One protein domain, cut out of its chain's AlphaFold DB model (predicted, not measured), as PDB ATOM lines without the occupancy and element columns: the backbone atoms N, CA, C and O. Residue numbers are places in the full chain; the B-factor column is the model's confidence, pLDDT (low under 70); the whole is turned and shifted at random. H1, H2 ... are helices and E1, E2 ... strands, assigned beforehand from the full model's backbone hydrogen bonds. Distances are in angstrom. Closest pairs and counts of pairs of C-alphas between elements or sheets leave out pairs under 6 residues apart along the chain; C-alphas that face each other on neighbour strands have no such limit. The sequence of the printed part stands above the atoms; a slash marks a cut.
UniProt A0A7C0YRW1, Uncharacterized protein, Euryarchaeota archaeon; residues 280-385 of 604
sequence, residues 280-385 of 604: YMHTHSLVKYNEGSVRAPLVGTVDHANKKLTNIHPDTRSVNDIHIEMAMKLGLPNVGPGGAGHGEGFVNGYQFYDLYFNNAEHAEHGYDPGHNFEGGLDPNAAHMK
ATOM      1  N   TYR A 280     128.946 183.547 161.032       85.06
ATOM      2  CA  TYR A 280     128.639 183.332 159.623       85.06
ATOM      3  C   TYR A 280     127.178 183.694 159.349       85.06
ATOM      4  O   TYR A 280     126.297 183.392 160.159       85.06
ATOM      5  N   MET A 281     126.918 184.331 158.209       78.38
ATOM      6  CA  MET A 281     125.562 184.562 157.716       78.38
ATOM      7  C   MET A 281     125.377 183.782 156.419       78.38
ATOM      8  O   MET A 281     126.138 183.952 155.472       78.38
ATOM      9  N   HIS A 282     124.356 182.930 156.383       73.81
ATOM     10  CA  HIS A 282     124.010 182.190 155.176       73.81
ATOM     11  C   HIS A 282     123.536 183.155 154.079       73.81
ATOM     12  O   HIS A 282     122.707 184.032 154.340       73.81
ATOM     13  N   THR A 283     124.004 182.948 152.846       74.38
ATOM     14  CA  THR A 283     123.581 183.696 151.654       74.38
ATOM     15  C   THR A 283     122.059 183.695 151.521       74.38
ATOM     16  O   THR A 283     121.416 182.639 151.538       74.38
ATOM     17  N   HIS A 284     121.440 184.867 151.390       75.81
ATOM     18  CA  HIS A 284     119.985 184.928 151.258       75.81
ATOM     19  C   HIS A 284     119.543 184.303 149.923       75.81
ATOM     20  O   HIS A 284     120.163 184.530 148.890       75.81
ATOM     21  N   SER A 285     118.427 183.568 149.887       73.94
ATOM     22  CA  SER A 285     118.005 182.810 148.690       73.94
ATOM     23  C   SER A 285     117.652 183.665 147.456       73.94
ATOM     24  O   SER A 285     117.563 183.166 146.327       73.94
ATOM     25  N   LEU A 286     117.466 184.970 147.670       77.50
ATOM     26  CA  LEU A 286     117.293 185.972 146.612       77.50
ATOM     27  C   LEU A 286     118.611 186.363 145.936       77.50
ATOM     28  O   LEU A 286     118.584 186.845 144.805       77.50
ATOM     29  N   VAL A 287     119.746 186.145 146.595       78.62
ATOM     30  CA  VAL A 287     121.067 186.379 146.018       78.62
ATOM     31  C   VAL A 287     121.338 185.257 145.018       78.62
ATOM     32  O   VAL A 287     121.211 184.078 145.342       78.62
ATOM     33  N   LYS A 288     121.623 185.631 143.764       77.06
ATOM     34  CA  LYS A 288     121.848 184.701 142.635       77.06
ATOM     35  C   LYS A 288     123.323 184.503 142.289       77.06
ATOM     36  O   LYS A 288     123.637 183.765 141.360       77.06
ATOM     37  N   TYR A 289     124.192 185.167 143.035       72.88
ATOM     38  CA  TYR A 289     125.640 185.107 142.917       72.88
ATOM     39  C   TYR A 289     126.211 184.397 144.138       72.88
ATOM     40  O   TYR A 289     125.520 184.271 145.150       72.88
ATOM     41  N   ASN A 290     127.461 183.963 144.045       71.06
ATOM     42  CA  ASN A 290     128.165 183.467 145.217       71.06
ATOM     43  C   ASN A 290     128.422 184.631 146.180       71.06
ATOM     44  O   ASN A 290     128.876 185.697 145.764       71.06
ATOM     45  N   GLU A 291     128.094 184.433 147.454       72.62
ATOM     46  CA  GLU A 291     128.316 185.403 148.526       72.62
ATOM     47  C   GLU A 291     128.929 184.683 149.729       72.62
ATOM     48  O   GLU A 291     128.467 183.611 150.126       72.62
ATOM     49  N   GLY A 292     129.941 185.309 150.327       72.62
ATOM     50  CA  GLY A 292     130.419 184.993 151.667       72.62
ATOM     51  C   GLY A 292     130.123 186.170 152.591       72.62
ATOM     52  O   GLY A 292     130.414 187.314 152.243       72.62
ATOM     53  N   SER A 293     129.554 185.903 153.765       77.88
ATOM     54  CA  SER A 293     129.189 186.949 154.721       77.88
ATOM     55  C   SER A 293     129.779 186.659 156.097       77.88
ATOM     56  O   SER A 293     129.507 185.616 156.701       77.88
ATOM     57  N   VAL A 294     130.537 187.625 156.617       83.81
ATOM     58  CA  VAL A 294     131.060 187.614 157.986       83.81
ATOM     59  C   VAL A 294     130.327 188.657 158.817       83.81
ATOM     60  O   VAL A 294     130.198 189.817 158.431       83.81
ATOM     61  N   ARG A 295     129.855 188.244 159.991       89.44
ATOM     62  CA  ARG A 295     129.460 189.144 161.071       89.44
ATOM     63  C   ARG A 295     130.683 189.381 161.944       89.44
ATOM     64  O   ARG A 295     131.258 188.418 162.442       89.44
ATOM     65  N   ALA A 296     131.044 190.642 162.139       90.56
ATOM     66  CA  ALA A 296     132.056 191.065 163.100       90.56
ATOM     67  C   ALA A 296     131.387 191.780 164.288       90.56
ATOM     68  O   ALA A 296     130.331 192.397 164.097       90.56
ATOM     69  N   PRO A 297     131.972 191.717 165.497       92.75
ATOM     70  CA  PRO A 297     131.484 192.480 166.636       92.75
ATOM     71  C   PRO A 297     131.594 193.988 166.354       92.75
ATOM     72  O   PRO A 297     132.617 194.472 165.875       92.75
ATOM     73  N   LEU A 298     130.525 194.725 166.652       94.00
ATOM     74  CA  LEU A 298     130.471 196.188 166.607       94.00
ATOM     75  C   LEU A 298     130.842 196.810 167.960       94.00
ATOM     76  O   LEU A 298     131.328 197.938 168.011       94.00
ATOM     77  N   VAL A 299     130.595 196.085 169.050       94.75
ATOM     78  CA  VAL A 299     130.916 196.501 170.418       94.75
ATOM     79  C   VAL A 299     131.763 195.435 171.109       94.75
ATOM     80  O   VAL A 299     131.850 194.295 170.659       94.75
ATOM     81  N   GLY A 300     132.403 195.822 172.210       93.06
ATOM     82  CA  GLY A 300     133.418 195.011 172.879       93.06
ATOM     83  C   GLY A 300     134.823 195.389 172.414       93.06
ATOM     84  O   GLY A 300     135.023 196.394 171.733       93.06
ATOM     85  N   THR A 301     135.821 194.616 172.832       94.69
ATOM     86  CA  THR A 301     137.225 194.830 172.447       94.69
ATOM     87  C   THR A 301     137.788 193.571 171.806       94.69
ATOM     88  O   THR A 301     137.780 192.504 172.423       94.69
ATOM     89  N   VAL A 302     138.291 193.713 170.579       94.56
ATOM     90  CA  VAL A 302     138.966 192.646 169.835       94.56
ATOM     91  C   VAL A 302     140.476 192.820 169.958       94.56
ATOM     92  O   VAL A 302     141.021 193.869 169.620       94.56
ATOM     93  N   ASP A 303     141.152 191.769 170.402       95.06
ATOM     94  CA  ASP A 303     142.602 191.644 170.395       95.06
ATOM     95  C   ASP A 303     142.989 190.555 169.388       95.06
ATOM     96  O   ASP A 303     143.007 189.363 169.704       95.06
ATOM     97  N   HIS A 304     143.264 190.976 168.152       93.75
ATOM     98  CA  HIS A 304     143.632 190.068 167.065       93.75
ATOM     99  C   HIS A 304     144.960 189.348 167.327       93.75
ATOM    100  O   HIS A 304     145.103 188.181 166.967       93.75
ATOM    101  N   ALA A 305     145.918 190.010 167.988       92.50
ATOM    102  CA  ALA A 305     147.233 189.438 168.265       92.50
ATOM    103  C   ALA A 305     147.140 188.270 169.254       92.50
ATOM    104  O   ALA A 305     147.803 187.251 169.078       92.50
ATOM    105  N   ASN A 306     146.271 188.399 170.260       94.12
ATOM    106  CA  ASN A 306     146.026 187.349 171.247       94.12
ATOM    107  C   ASN A 306     144.784 186.498 170.936       94.12
ATOM    108  O   ASN A 306     144.388 185.677 171.767       94.12
ATOM    109  N   LYS A 307     144.173 186.676 169.756       93.75
ATOM    110  CA  LYS A 307     142.987 185.942 169.293       93.75
ATOM    111  C   LYS A 307     141.866 185.905 170.341       93.75
ATOM    112  O   LYS A 307     141.370 184.837 170.713       93.75
ATOM    113  N   LYS A 308     141.515 187.079 170.875       92.62
ATOM    114  CA  LYS A 308     140.570 187.228 171.988       92.62
ATOM    115  C   LYS A 308     139.533 188.307 171.702       92.62
ATOM    116  O   LYS A 308     139.866 189.414 171.291       92.62
ATOM    117  N   LEU A 309     138.277 187.999 172.010       93.25
ATOM    118  CA  LEU A 309     137.171 188.949 172.050       93.25
ATOM    119  C   LEU A 309     136.714 189.126 173.501       93.25
ATOM    120  O   LEU A 309     136.553 188.148 174.225       93.25
ATOM    121  N   THR A 310     136.562 190.375 173.938       92.56
ATOM    122  CA  THR A 310     136.041 190.725 175.266       92.56
ATOM    123  C   THR A 310     134.720 191.472 175.111       92.56
ATOM    124  O   THR A 310     134.691 192.543 174.501       92.56
ATOM    125  N   ASN A 311     133.647 190.904 175.662       92.00
ATOM    126  CA  ASN A 311     132.288 191.448 175.581       92.00
ATOM    127  C   ASN A 311     132.141 192.707 176.445       92.00
ATOM    128  O   ASN A 311     132.886 192.901 177.408       92.00
ATOM    129  N   ILE A 312     131.161 193.559 176.124       93.69
ATOM    130  CA  ILE A 312     130.861 194.751 176.938       93.69
ATOM    131  C   ILE A 312     130.256 194.377 178.295       93.69
ATOM    132  O   ILE A 312     130.473 195.080 179.281       93.69
ATOM    133  N   HIS A 313     129.543 193.250 178.351       89.75
ATOM    134  CA  HIS A 313     129.022 192.671 179.579       89.75
ATOM    135  C   HIS A 313     129.907 191.488 180.004       89.75
ATOM    136  O   HIS A 313     129.865 190.438 179.355       89.75
ATOM    137  N   PRO A 314     130.711 191.620 181.078       84.25
ATOM    138  CA  PRO A 314     131.745 190.639 181.424       84.25
ATOM    139  C   PRO A 314     131.194 189.263 181.823       84.25
ATOM    140  O   PRO A 314     131.907 188.270 181.696       84.25
ATOM    141  N   ASP A 315     129.935 189.197 182.262       88.94
ATOM    142  CA  ASP A 315     129.281 187.956 182.695       88.94
ATOM    143  C   ASP A 315     128.509 187.244 181.569       88.94
ATOM    144  O   ASP A 315     127.969 186.157 181.773       88.94
ATOM    145  N   THR A 316     128.480 187.827 180.368       93.06
ATOM    146  CA  THR A 316     127.873 187.220 179.174       93.06
ATOM    147  C   THR A 316     128.922 186.497 178.336       93.06
ATOM    148  O   THR A 316     130.087 186.903 178.269       93.06
ATOM    149  N   ARG A 317     128.512 185.423 177.661       92.31
ATOM    150  CA  ARG A 317     129.364 184.656 176.741       92.31
ATOM    151  C   ARG A 317     128.589 184.353 175.472       92.31
ATOM    152  O   ARG A 317     127.388 184.142 175.544       92.31
ATOM    153  N   SER A 318     129.256 184.294 174.321       92.94
ATOM    154  CA  SER A 318     128.578 183.800 173.121       92.94
ATOM    155  C   SER A 318     128.206 182.325 173.290       92.94
ATOM    156  O   SER A 318     128.924 181.588 173.967       92.94
ATOM    157  N   VAL A 319     127.134 181.857 172.644       92.00
ATOM    158  CA  VAL A 319     126.800 180.417 172.620       92.00
ATOM    159  C   VAL A 319     127.994 179.544 172.217       92.00
ATOM    160  O   VAL A 319     128.177 178.469 172.779       92.00
ATOM    161  N   ASN A 320     128.847 180.032 171.311       90.25
ATOM    162  CA  ASN A 320     130.040 179.306 170.896       90.25
ATOM    163  C   ASN A 320     131.020 179.168 172.055       90.25
ATOM    164  O   ASN A 320     131.480 178.065 172.316       90.25
ATOM    165  N   ASP A 321     131.305 180.252 172.777       93.44
ATOM    166  CA  ASP A 321     132.183 180.197 173.948       93.44
ATOM    167  C   ASP A 321     131.595 179.292 175.034       93.44
ATOM    168  O   ASP A 321     132.308 178.460 175.590       93.44
ATOM    169  N   ILE A 322     130.283 179.388 175.288       94.25
ATOM    170  CA  ILE A 322     129.577 178.523 176.244       94.25
ATOM    171  C   ILE A 322     129.780 177.050 175.875       94.25
ATOM    172  O   ILE A 322     130.162 176.247 176.727       94.25
ATOM    173  N   HIS A 323     129.539 176.687 174.613       92.50
ATOM    174  CA  HIS A 323     129.667 175.310 174.140       92.50
ATOM    175  C   HIS A 323     131.118 174.834 174.101       92.50
ATOM    176  O   HIS A 323     131.377 173.715 174.538       92.50
ATOM    177  N   ILE A 324     132.065 175.665 173.656       93.12
ATOM    178  CA  ILE A 324     133.497 175.334 173.618       93.12
ATOM    179  C   ILE A 324     134.024 175.097 175.035       93.12
ATOM    180  O   ILE A 324     134.586 174.036 175.312       93.12
ATOM    181  N   GLU A 325     133.799 176.035 175.959       93.12
ATOM    182  CA  GLU A 325     134.250 175.907 177.346       93.12
ATOM    183  C   GLU A 325     133.635 174.678 178.029       93.12
ATOM    184  O   GLU A 325     134.316 173.958 178.764       93.12
ATOM    185  N   MET A 326     132.345 174.422 177.794       93.12
ATOM    186  CA  MET A 326     131.649 173.273 178.367       93.12
ATOM    187  C   MET A 326     132.170 171.954 177.799       93.12
ATOM    188  O   MET A 326     132.487 171.048 178.569       93.12
ATOM    189  N   ALA A 327     132.303 171.852 176.478       91.25
ATOM    190  CA  ALA A 327     132.828 170.666 175.816       91.25
ATOM    191  C   ALA A 327     134.259 170.359 176.281       91.25
ATOM    192  O   ALA A 327     134.555 169.213 176.617       91.25
ATOM    193  N   MET A 328     135.111 171.379 176.428       91.94
ATOM    194  CA  MET A 328     136.463 171.215 176.967       91.94
ATOM    195  C   MET A 328     136.454 170.713 178.416       91.94
ATOM    196  O   MET A 328     137.203 169.799 178.752       91.94
ATOM    197  N   LYS A 329     135.592 171.266 179.281       93.75
ATOM    198  CA  LYS A 329     135.452 170.811 180.679       93.75
ATOM    199  C   LYS A 329     134.956 169.371 180.786       93.75
ATOM    200  O   LYS A 329     135.330 168.668 181.720       93.75
ATOM    201  N   LEU A 330     134.119 168.944 179.845       90.81
ATOM    202  CA  LEU A 330     133.613 167.575 179.749       90.81
ATOM    203  C   LEU A 330     134.606 166.615 179.073       90.81
ATOM    204  O   LEU A 330     134.346 165.414 179.038       90.81
ATOM    205  N   GLY A 331     135.726 167.118 178.540       87.75
ATOM    206  CA  GLY A 331     136.688 166.317 177.783       87.75
ATOM    207  C   GLY A 331     136.118 165.780 176.467       87.75
ATOM    208  O   GLY A 331     136.515 164.703 176.026       87.75
ATOM    209  N   LEU A 332     135.153 166.487 175.869       86.94
ATOM    210  CA  LEU A 332     134.573 166.108 174.585       86.94
ATOM    211  C   LEU A 332     135.556 166.393 173.433       86.94
ATOM    212  O   LEU A 332     136.324 167.355 173.502       86.94
ATOM    213  N   PRO A 333     135.522 165.582 172.363       84.12
ATOM    214  CA  PRO A 333     136.330 165.805 171.169       84.12
ATOM    215  C   PRO A 333     135.815 167.004 170.360       84.12
ATOM    216  O   PRO A 333     134.729 167.524 170.612       84.12
ATOM    217  N   ASN A 334     136.581 167.405 169.343       86.25
ATOM    218  CA  ASN A 334     136.288 168.526 168.438       86.25
ATOM    219  C   ASN A 334     136.353 169.936 169.058       86.25
ATOM    220  O   ASN A 334     135.814 170.884 168.496       86.25
ATOM    221  N   VAL A 335     137.012 170.088 170.208       89.06
ATOM    222  CA  VAL A 335     137.318 171.378 170.846       89.06
ATOM    223  C   VAL A 335     138.688 171.310 171.518       89.06
ATOM    224  O   VAL A 335     139.201 170.224 171.791       89.06
ATOM    225  N   GLY A 336     139.282 172.461 171.825       89.44
ATOM    226  CA  GLY A 336     140.609 172.528 172.430       89.44
ATOM    227  C   GLY A 336     141.742 172.227 171.439       89.44
ATOM    228  O   GLY A 336     141.498 172.117 170.236       89.44
ATOM    229  N   PRO A 337     142.997 172.128 171.915       86.94
ATOM    230  CA  PRO A 337     144.144 171.787 171.070       86.94
ATOM    231  C   PRO A 337     143.941 170.440 170.356       86.94
ATOM    232  O   PRO A 337     143.645 169.445 171.011       86.94
ATOM    233  N   GLY A 338     144.093 170.403 169.029       84.31
ATOM    234  CA  GLY A 338     143.826 169.212 168.205       84.31
ATOM    235  C   GLY A 338     142.346 168.999 167.848       84.31
ATOM    236  O   GLY A 338     142.028 168.098 167.073       84.31
ATOM    237  N   GLY A 339     141.431 169.817 168.383       85.00
ATOM    238  CA  GLY A 339     139.990 169.697 168.146       85.00
ATOM    239  C   GLY A 339     139.566 169.949 166.696       85.00
ATOM    240  O   GLY A 339     138.487 169.527 166.298       85.00
ATOM    241  N   ALA A 340     140.411 170.599 165.900       84.75
ATOM    242  CA  ALA A 340     140.156 170.854 164.487       84.75
ATOM    243  C   ALA A 340     140.772 169.803 163.544       84.75
ATOM    244  O   ALA A 340     140.550 169.859 162.337       84.75
ATOM    245  N   GLY A 341     141.544 168.849 164.077       82.44
ATOM    246  CA  GLY A 341     142.412 167.992 163.267       82.44
ATOM    247  C   GLY A 341     143.690 168.716 162.827       82.44
ATOM    248  O   GLY A 341     143.906 169.877 163.167       82.44
ATOM    249  N   HIS A 342     144.587 168.010 162.132       77.69
ATOM    250  CA  HIS A 342     145.832 168.562 161.564       77.69
ATOM    251  C   HIS A 342     146.747 169.308 162.562       77.69
ATOM    252  O   HIS A 342     147.553 170.152 162.178       77.69
ATOM    253  N   GLY A 343     146.650 168.993 163.859       81.06
ATOM    254  CA  GLY A 343     147.386 169.679 164.930       81.06
ATOM    255  C   GLY A 343     146.801 171.033 165.360       81.06
ATOM    256  O   GLY A 343     147.359 171.679 166.247       81.06
ATOM    257  N   GLU A 344     145.674 171.451 164.787       85.69
ATOM    258  CA  GLU A 344     145.004 172.715 165.082       85.69
ATOM    259  C   GLU A 344     143.867 172.571 166.090       85.69
ATOM    260  O   GLU A 344     143.373 171.483 166.394       85.69
ATOM    261  N   GLY A 345     143.420 173.696 166.639       87.56
ATOM    262  CA  GLY A 345     142.322 173.706 167.588       87.56
ATOM    263  C   GLY A 345     141.920 175.102 168.024       87.56
ATOM    264  O   GLY A 345     142.561 176.097 167.686       87.56
ATOM    265  N   PHE A 346     140.854 175.164 168.810       92.94
ATOM    266  CA  PHE A 346     140.289 176.411 169.308       92.94
ATOM    267  C   PHE A 346     139.796 176.234 170.741       92.94
ATOM    268  O   PHE A 346     139.214 175.208 171.095       92.94
ATOM    269  N   VAL A 347     140.026 177.249 171.572       94.12
ATOM    270  CA  VAL A 347     139.572 177.280 172.975       94.12
ATOM    271  C   VAL A 347     138.563 178.395 173.255       94.12
ATOM    272  O   VAL A 347     138.118 178.553 174.387       94.12
ATOM    273  N   ASN A 348     138.223 179.190 172.240       93.44
ATOM    274  CA  ASN A 348     137.237 180.263 172.318       93.44
ATOM    275  C   ASN A 348     136.629 180.543 170.932       93.44
ATOM    276  O   ASN A 348     137.120 180.065 169.904       93.44
ATOM    277  N   GLY A 349     135.570 181.347 170.908       92.81
ATOM    278  CA  GLY A 349     134.821 181.708 169.713       92.81
ATOM    279  C   GLY A 349     135.627 182.520 168.701       92.81
ATOM    280  O   GLY A 349     135.419 182.347 167.502       92.81
ATOM    281  N   TYR A 350     136.577 183.359 169.137       94.44
ATOM    282  CA  TYR A 350     137.461 184.067 168.202       94.44
ATOM    283  C   TYR A 350     138.276 183.055 167.395       94.44
ATOM    284  O   TYR A 350     138.255 183.092 166.172       94.44
ATOM    285  N   GLN A 351     138.973 182.137 168.068       93.75
ATOM    286  CA  GLN A 351     139.820 181.135 167.417       93.75
ATOM    287  C   GLN A 351     139.004 180.196 166.530       93.75
ATOM    288  O   GLN A 351     139.457 179.846 165.446       93.75
ATOM    289  N   PHE A 352     137.789 179.840 166.961       92.69
ATOM    290  CA  PHE A 352     136.859 179.069 166.142       92.69
ATOM    291  C   PHE A 352     136.564 179.777 164.815       92.69
ATOM    292  O   PHE A 352     136.711 179.168 163.761       92.69
ATOM    293  N   TYR A 353     136.183 181.059 164.841       92.88
ATOM    294  CA  TYR A 353     135.870 181.785 163.607       92.88
ATOM    295  C   TYR A 353     137.101 182.172 162.787       92.88
ATOM    296  O   TYR A 353     137.011 182.210 161.564       92.88
ATOM    297  N   ASP A 354     138.240 182.417 163.432       92.75
ATOM    298  CA  ASP A 354     139.530 182.618 162.765       92.75
ATOM    299  C   ASP A 354     139.903 181.399 161.930       92.75
ATOM    300  O   ASP A 354     140.219 181.536 160.754       92.75
ATOM    301  N   LEU A 355     139.742 180.204 162.499       89.69
ATOM    302  CA  LEU A 355     139.927 178.961 161.771       89.69
ATOM    303  C   LEU A 355     138.837 178.736 160.710       89.69
ATOM    304  O   LEU A 355     139.141 178.414 159.566       89.69
ATOM    305  N   TYR A 356     137.567 178.945 161.068       88.69
ATOM    306  CA  TYR A 356     136.428 178.755 160.165       88.69
ATOM    307  C   TYR A 356     136.589 179.573 158.876       88.69
ATOM    308  O   TYR A 356     136.365 179.058 157.782       88.69
ATOM    309  N   PHE A 357     137.017 180.833 158.998       88.44
ATOM    310  CA  PHE A 357     137.284 181.734 157.874       88.44
ATOM    311  C   PHE A 357     138.734 181.662 157.355       88.44
ATOM    312  O   PHE A 357     139.153 182.531 156.595       88.44
ATOM    313  N   ASN A 358     139.507 180.638 157.722       87.38
ATOM    314  CA  ASN A 358     140.823 180.347 157.146       87.38
ATOM    315  C   ASN A 358     140.881 178.934 156.538       87.38
ATOM    316  O   ASN A 358     141.894 178.245 156.592       87.38
ATOM    317  N   ASN A 359     139.774 178.473 155.955       77.50
ATOM    318  CA  ASN A 359     139.663 177.110 155.439       77.50
ATOM    319  C   ASN A 359     140.379 176.875 154.091       77.50
ATOM    320  O   ASN A 359     140.369 175.750 153.599       77.50
ATOM    321  N   ALA A 360     140.989 177.898 153.481       73.38
ATOM    322  CA  ALA A 360     141.879 177.729 152.331       73.38
ATOM    323  C   ALA A 360     143.114 176.877 152.663       73.38
ATOM    324  O   ALA A 360     143.587 176.132 151.807       73.38
ATOM    325  N   GLU A 361     143.605 176.959 153.903       65.44
ATOM    326  CA  GLU A 361     144.789 176.229 154.372       65.44
ATOM    327  C   GLU A 361     144.568 174.705 154.404       65.44
ATOM    328  O   GLU A 361     145.484 173.941 154.107       65.44
ATOM    329  N   HIS A 362     143.323 174.276 154.644       63.94
ATOM    330  CA  HIS A 362     142.921 172.867 154.791       63.94
ATOM    331  C   HIS A 362     141.930 172.412 153.720       63.94
ATOM    332  O   HIS A 362     141.151 171.485 153.937       63.94
ATOM    333  N   ALA A 363     141.891 173.091 152.574       63.88
ATOM    334  CA  ALA A 363     140.892 172.821 151.552       63.88
ATOM    335  C   ALA A 363     141.068 171.405 150.964       63.88
ATOM    336  O   ALA A 363     141.854 171.197 150.038       63.88
ATOM    337  N   GLU A 364     140.276 170.441 151.449       56.66
ATOM    338  CA  GLU A 364     140.249 169.044 150.978       56.66
ATOM    339  C   GLU A 364     139.973 168.914 149.464       56.66
ATOM    340  O   GLU A 364     140.238 167.877 148.853       56.66
ATOM    341  N   HIS A 365     139.454 169.974 148.834       54.41
ATOM    342  CA  HIS A 365     139.107 170.037 147.410       54.41
ATOM    343  C   HIS A 365     139.892 171.099 146.618       54.41
ATOM    344  O   HIS A 365     139.540 171.395 145.477       54.41
ATOM    345  N   GLY A 366     140.983 171.629 147.185       59.56
ATOM    346  CA  GLY A 366     141.768 172.715 146.595       59.56
ATOM    347  C   GLY A 366     141.168 174.102 146.851       59.56
ATOM    348  O   GLY A 366     140.013 174.233 147.250       59.56
ATOM    349  N   TYR A 367     141.975 175.147 146.657       64.94
ATOM    350  CA  TYR A 367     141.543 176.535 146.828       64.94
ATOM    351  C   TYR A 367     140.736 177.020 145.619       64.94
ATOM    352  O   TYR A 367     141.270 177.092 144.509       64.94
ATOM    353  N   ASP A 368     139.481 177.405 145.853       65.56
ATOM    354  CA  ASP A 368     138.625 178.067 144.871       65.56
ATOM    355  C   ASP A 368     138.126 179.433 145.401       65.56
ATOM    356  O   ASP A 368     137.363 179.495 146.380       65.56
ATOM    357  N   PRO A 369     138.545 180.558 144.784       63.53
ATOM    358  CA  PRO A 369     138.062 181.888 145.129       63.53
ATOM    359  C   PRO A 369     136.534 181.987 145.074       63.53
ATOM    360  O   PRO A 369     135.920 181.907 144.007       63.53
ATOM    361  N   GLY A 370     135.915 182.286 146.219       61.53
ATOM    362  CA  GLY A 370     134.452 182.347 146.355       61.53
ATOM    363  C   GLY A 370     133.839 181.090 146.951       61.53
ATOM    364  O   GLY A 370     132.629 181.041 147.147       61.53
ATOM    365  N   HIS A 371     134.665 180.108 147.293       67.94
ATOM    366  CA  HIS A 371     134.289 178.950 148.092       67.94
ATOM    367  C   HIS A 371     135.173 178.823 149.345       67.94
ATOM    368  O   HIS A 371     134.650 178.462 150.398       67.94
ATOM    369  N   ASN A 372     136.454 179.216 149.275       76.00
ATOM    370  CA  ASN A 372     137.426 179.108 150.377       76.00
ATOM    371  C   ASN A 372     137.972 180.457 150.861       76.00
ATOM    372  O   ASN A 372     138.412 181.284 150.057       76.00
ATOM    373  N   PHE A 373     137.940 180.669 152.179       79.88
ATOM    374  CA  PHE A 373     138.378 181.897 152.835       79.88
ATOM    375  C   PHE A 373     139.868 181.803 153.173       79.88
ATOM    376  O   PHE A 373     140.335 180.766 153.645       79.88
ATOM    377  N   GLU A 374     140.602 182.894 152.958       84.44
ATOM    378  CA  GLU A 374     142.027 183.008 153.284       84.44
ATOM    379  C   GLU A 374     142.246 184.218 154.198       84.44
ATOM    380  O   GLU A 374     141.786 185.325 153.900       84.44
ATOM    381  N   GLY A 375     142.956 184.013 155.308       87.88
ATOM    382  CA  GLY A 375     143.320 185.077 156.247       87.88
ATOM    383  C   GLY A 375     142.432 185.181 157.488       87.88
ATOM    384  O   GLY A 375     142.594 186.131 158.252       87.88
ATOM    385  N   GLY A 376     141.516 184.234 157.718       90.19
ATOM    386  CA  GLY A 376     140.795 184.111 158.989       90.19
ATOM    387  C   GLY A 376     140.050 185.381 159.384       90.19
ATOM    388  O   GLY A 376     139.241 185.908 158.622       90.19
ATOM    389  N   LEU A 377     140.322 185.890 160.582       92.81
ATOM    390  CA  LEU A 377     139.777 187.155 161.077       92.81
ATOM    391  C   LEU A 377     140.762 188.334 160.966       92.81
ATOM    392  O   LEU A 377     140.559 189.343 161.648       92.81
ATOM    393  N   ASP A 378     141.809 188.252 160.134       91.88
ATOM    394  CA  ASP A 378     142.690 189.396 159.857       91.88
ATOM    395  C   ASP A 378     141.859 190.568 159.293       91.88
ATOM    396  O   ASP A 378     141.244 190.432 158.229       91.88
ATOM    397  N   PRO A 379     141.856 191.749 159.942       89.44
ATOM    398  CA  PRO A 379     141.150 192.934 159.447       89.44
ATOM    399  C   PRO A 379     141.526 193.356 158.020       89.44
ATOM    400  O   PRO A 379     140.780 194.087 157.365       89.44
ATOM    401  N   ASN A 380     142.694 192.936 157.532       88.56
ATOM    402  CA  ASN A 380     143.179 193.249 156.194       88.56
ATOM    403  C   ASN A 380     142.754 192.230 155.130       88.56
ATOM    404  O   ASN A 380     142.900 192.544 153.939       88.56
ATOM    405  N   ALA A 381     142.218 191.072 155.528       86.88
ATOM    406  CA  ALA A 381     141.742 190.044 154.614       86.88
ATOM    407  C   ALA A 381     140.615 190.572 153.712       86.88
ATOM    408  O   ALA A 381     139.859 191.480 154.072       86.88
ATOM    409  N   ALA A 382     140.511 190.022 152.500       81.25
ATOM    410  CA  ALA A 382     139.595 190.534 151.481       81.25
ATOM    411  C   ALA A 382     138.119 190.424 151.904       81.25
ATOM    412  O   ALA A 382     137.358 191.369 151.696       81.25
ATOM    413  N   HIS A 383     137.732 189.316 152.548       81.25
ATOM    414  CA  HIS A 383     136.366 189.068 153.028       81.25
ATOM    415  C   HIS A 383     135.983 189.882 154.270       81.25
ATOM    416  O   HIS A 383     134.800 189.985 154.585       81.25
ATOM    417  N   MET A 384     136.955 190.493 154.956       86.06
ATOM    418  CA  MET A 384     136.715 191.356 156.119       86.06
ATOM    419  C   MET A 384     136.439 192.821 155.734       86.06
ATOM    420  O   MET A 384     136.094 193.635 156.592       86.06
ATOM    421  N   LYS A 385     136.548 193.176 154.445       81.81
ATOM    422  CA  LYS A 385     136.297 194.531 153.927       81.81
ATOM    423  C   LYS A 385     134.915 194.624 153.282       81.81
ATOM    424  O   LYS A 385     134.582 193.856 152.383       81.81
TER     425      LYS A 385
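AT A GLANCE: This is residues 280 to 385 of the 604 residues of an uncharacterized protein of Euryarchaeota archaeon (UniProt A0A7C0YRW1). Little regular structure is here: short helix H2 lies in the middle, between two small hairpins, E1-E2 and E3-E4, with H1 at the same end and long loops making the other. The 106 printed residues, in the order E1 E2 H1 E3 E4 H2, have 34 in named elements, a mixed class; both sheets are antiparallel. It is compact, radius of gyration of the C-alphas 14.9 A, spanning 41 by 33 by 29 A.

IN THESE COORDINATES: Find E3, residues 336 to 341, from C-alpha 336 at (140.609, 172.528, 172.430), 10.4 A long; E4 is 344 to 346. H2, 349 to 356, runs 10.1 A to (136.428, 178.755, 160.165); H1, 319 to 329, 15.2 A. E1 is 301 to 303, E2 308 to 310.

HOW THE PARTS SIT: In hairpin E3-E4, N 336 and O 346 are 2.8 A apart. The closest C-alphas of E4 and H2, Phe 346 and Phe 352, are 5.4 A apart; of E2 and H2, Lys 308 and Tyr 350, 5.8 A. In hairpin E1-E2, N 303 and O 308 are 2.8 A apart. H1 and H2 only just touch, with 3 pairs of C-alphas within 8 A, closest Asp 321 and Gly 349 at 5.2 A, about perpendicular at 84 degrees. In H1 and H2 every O i to N i+4 pair is within hydrogen-bond range.

THE WHOLE: The C-alphas farthest apart, Lys 288 and Lys 329, are 42.7 A apart. The printed part has no cut, and no link between named elements is long. Look for pLDDT under 70 at residues 361 to 371.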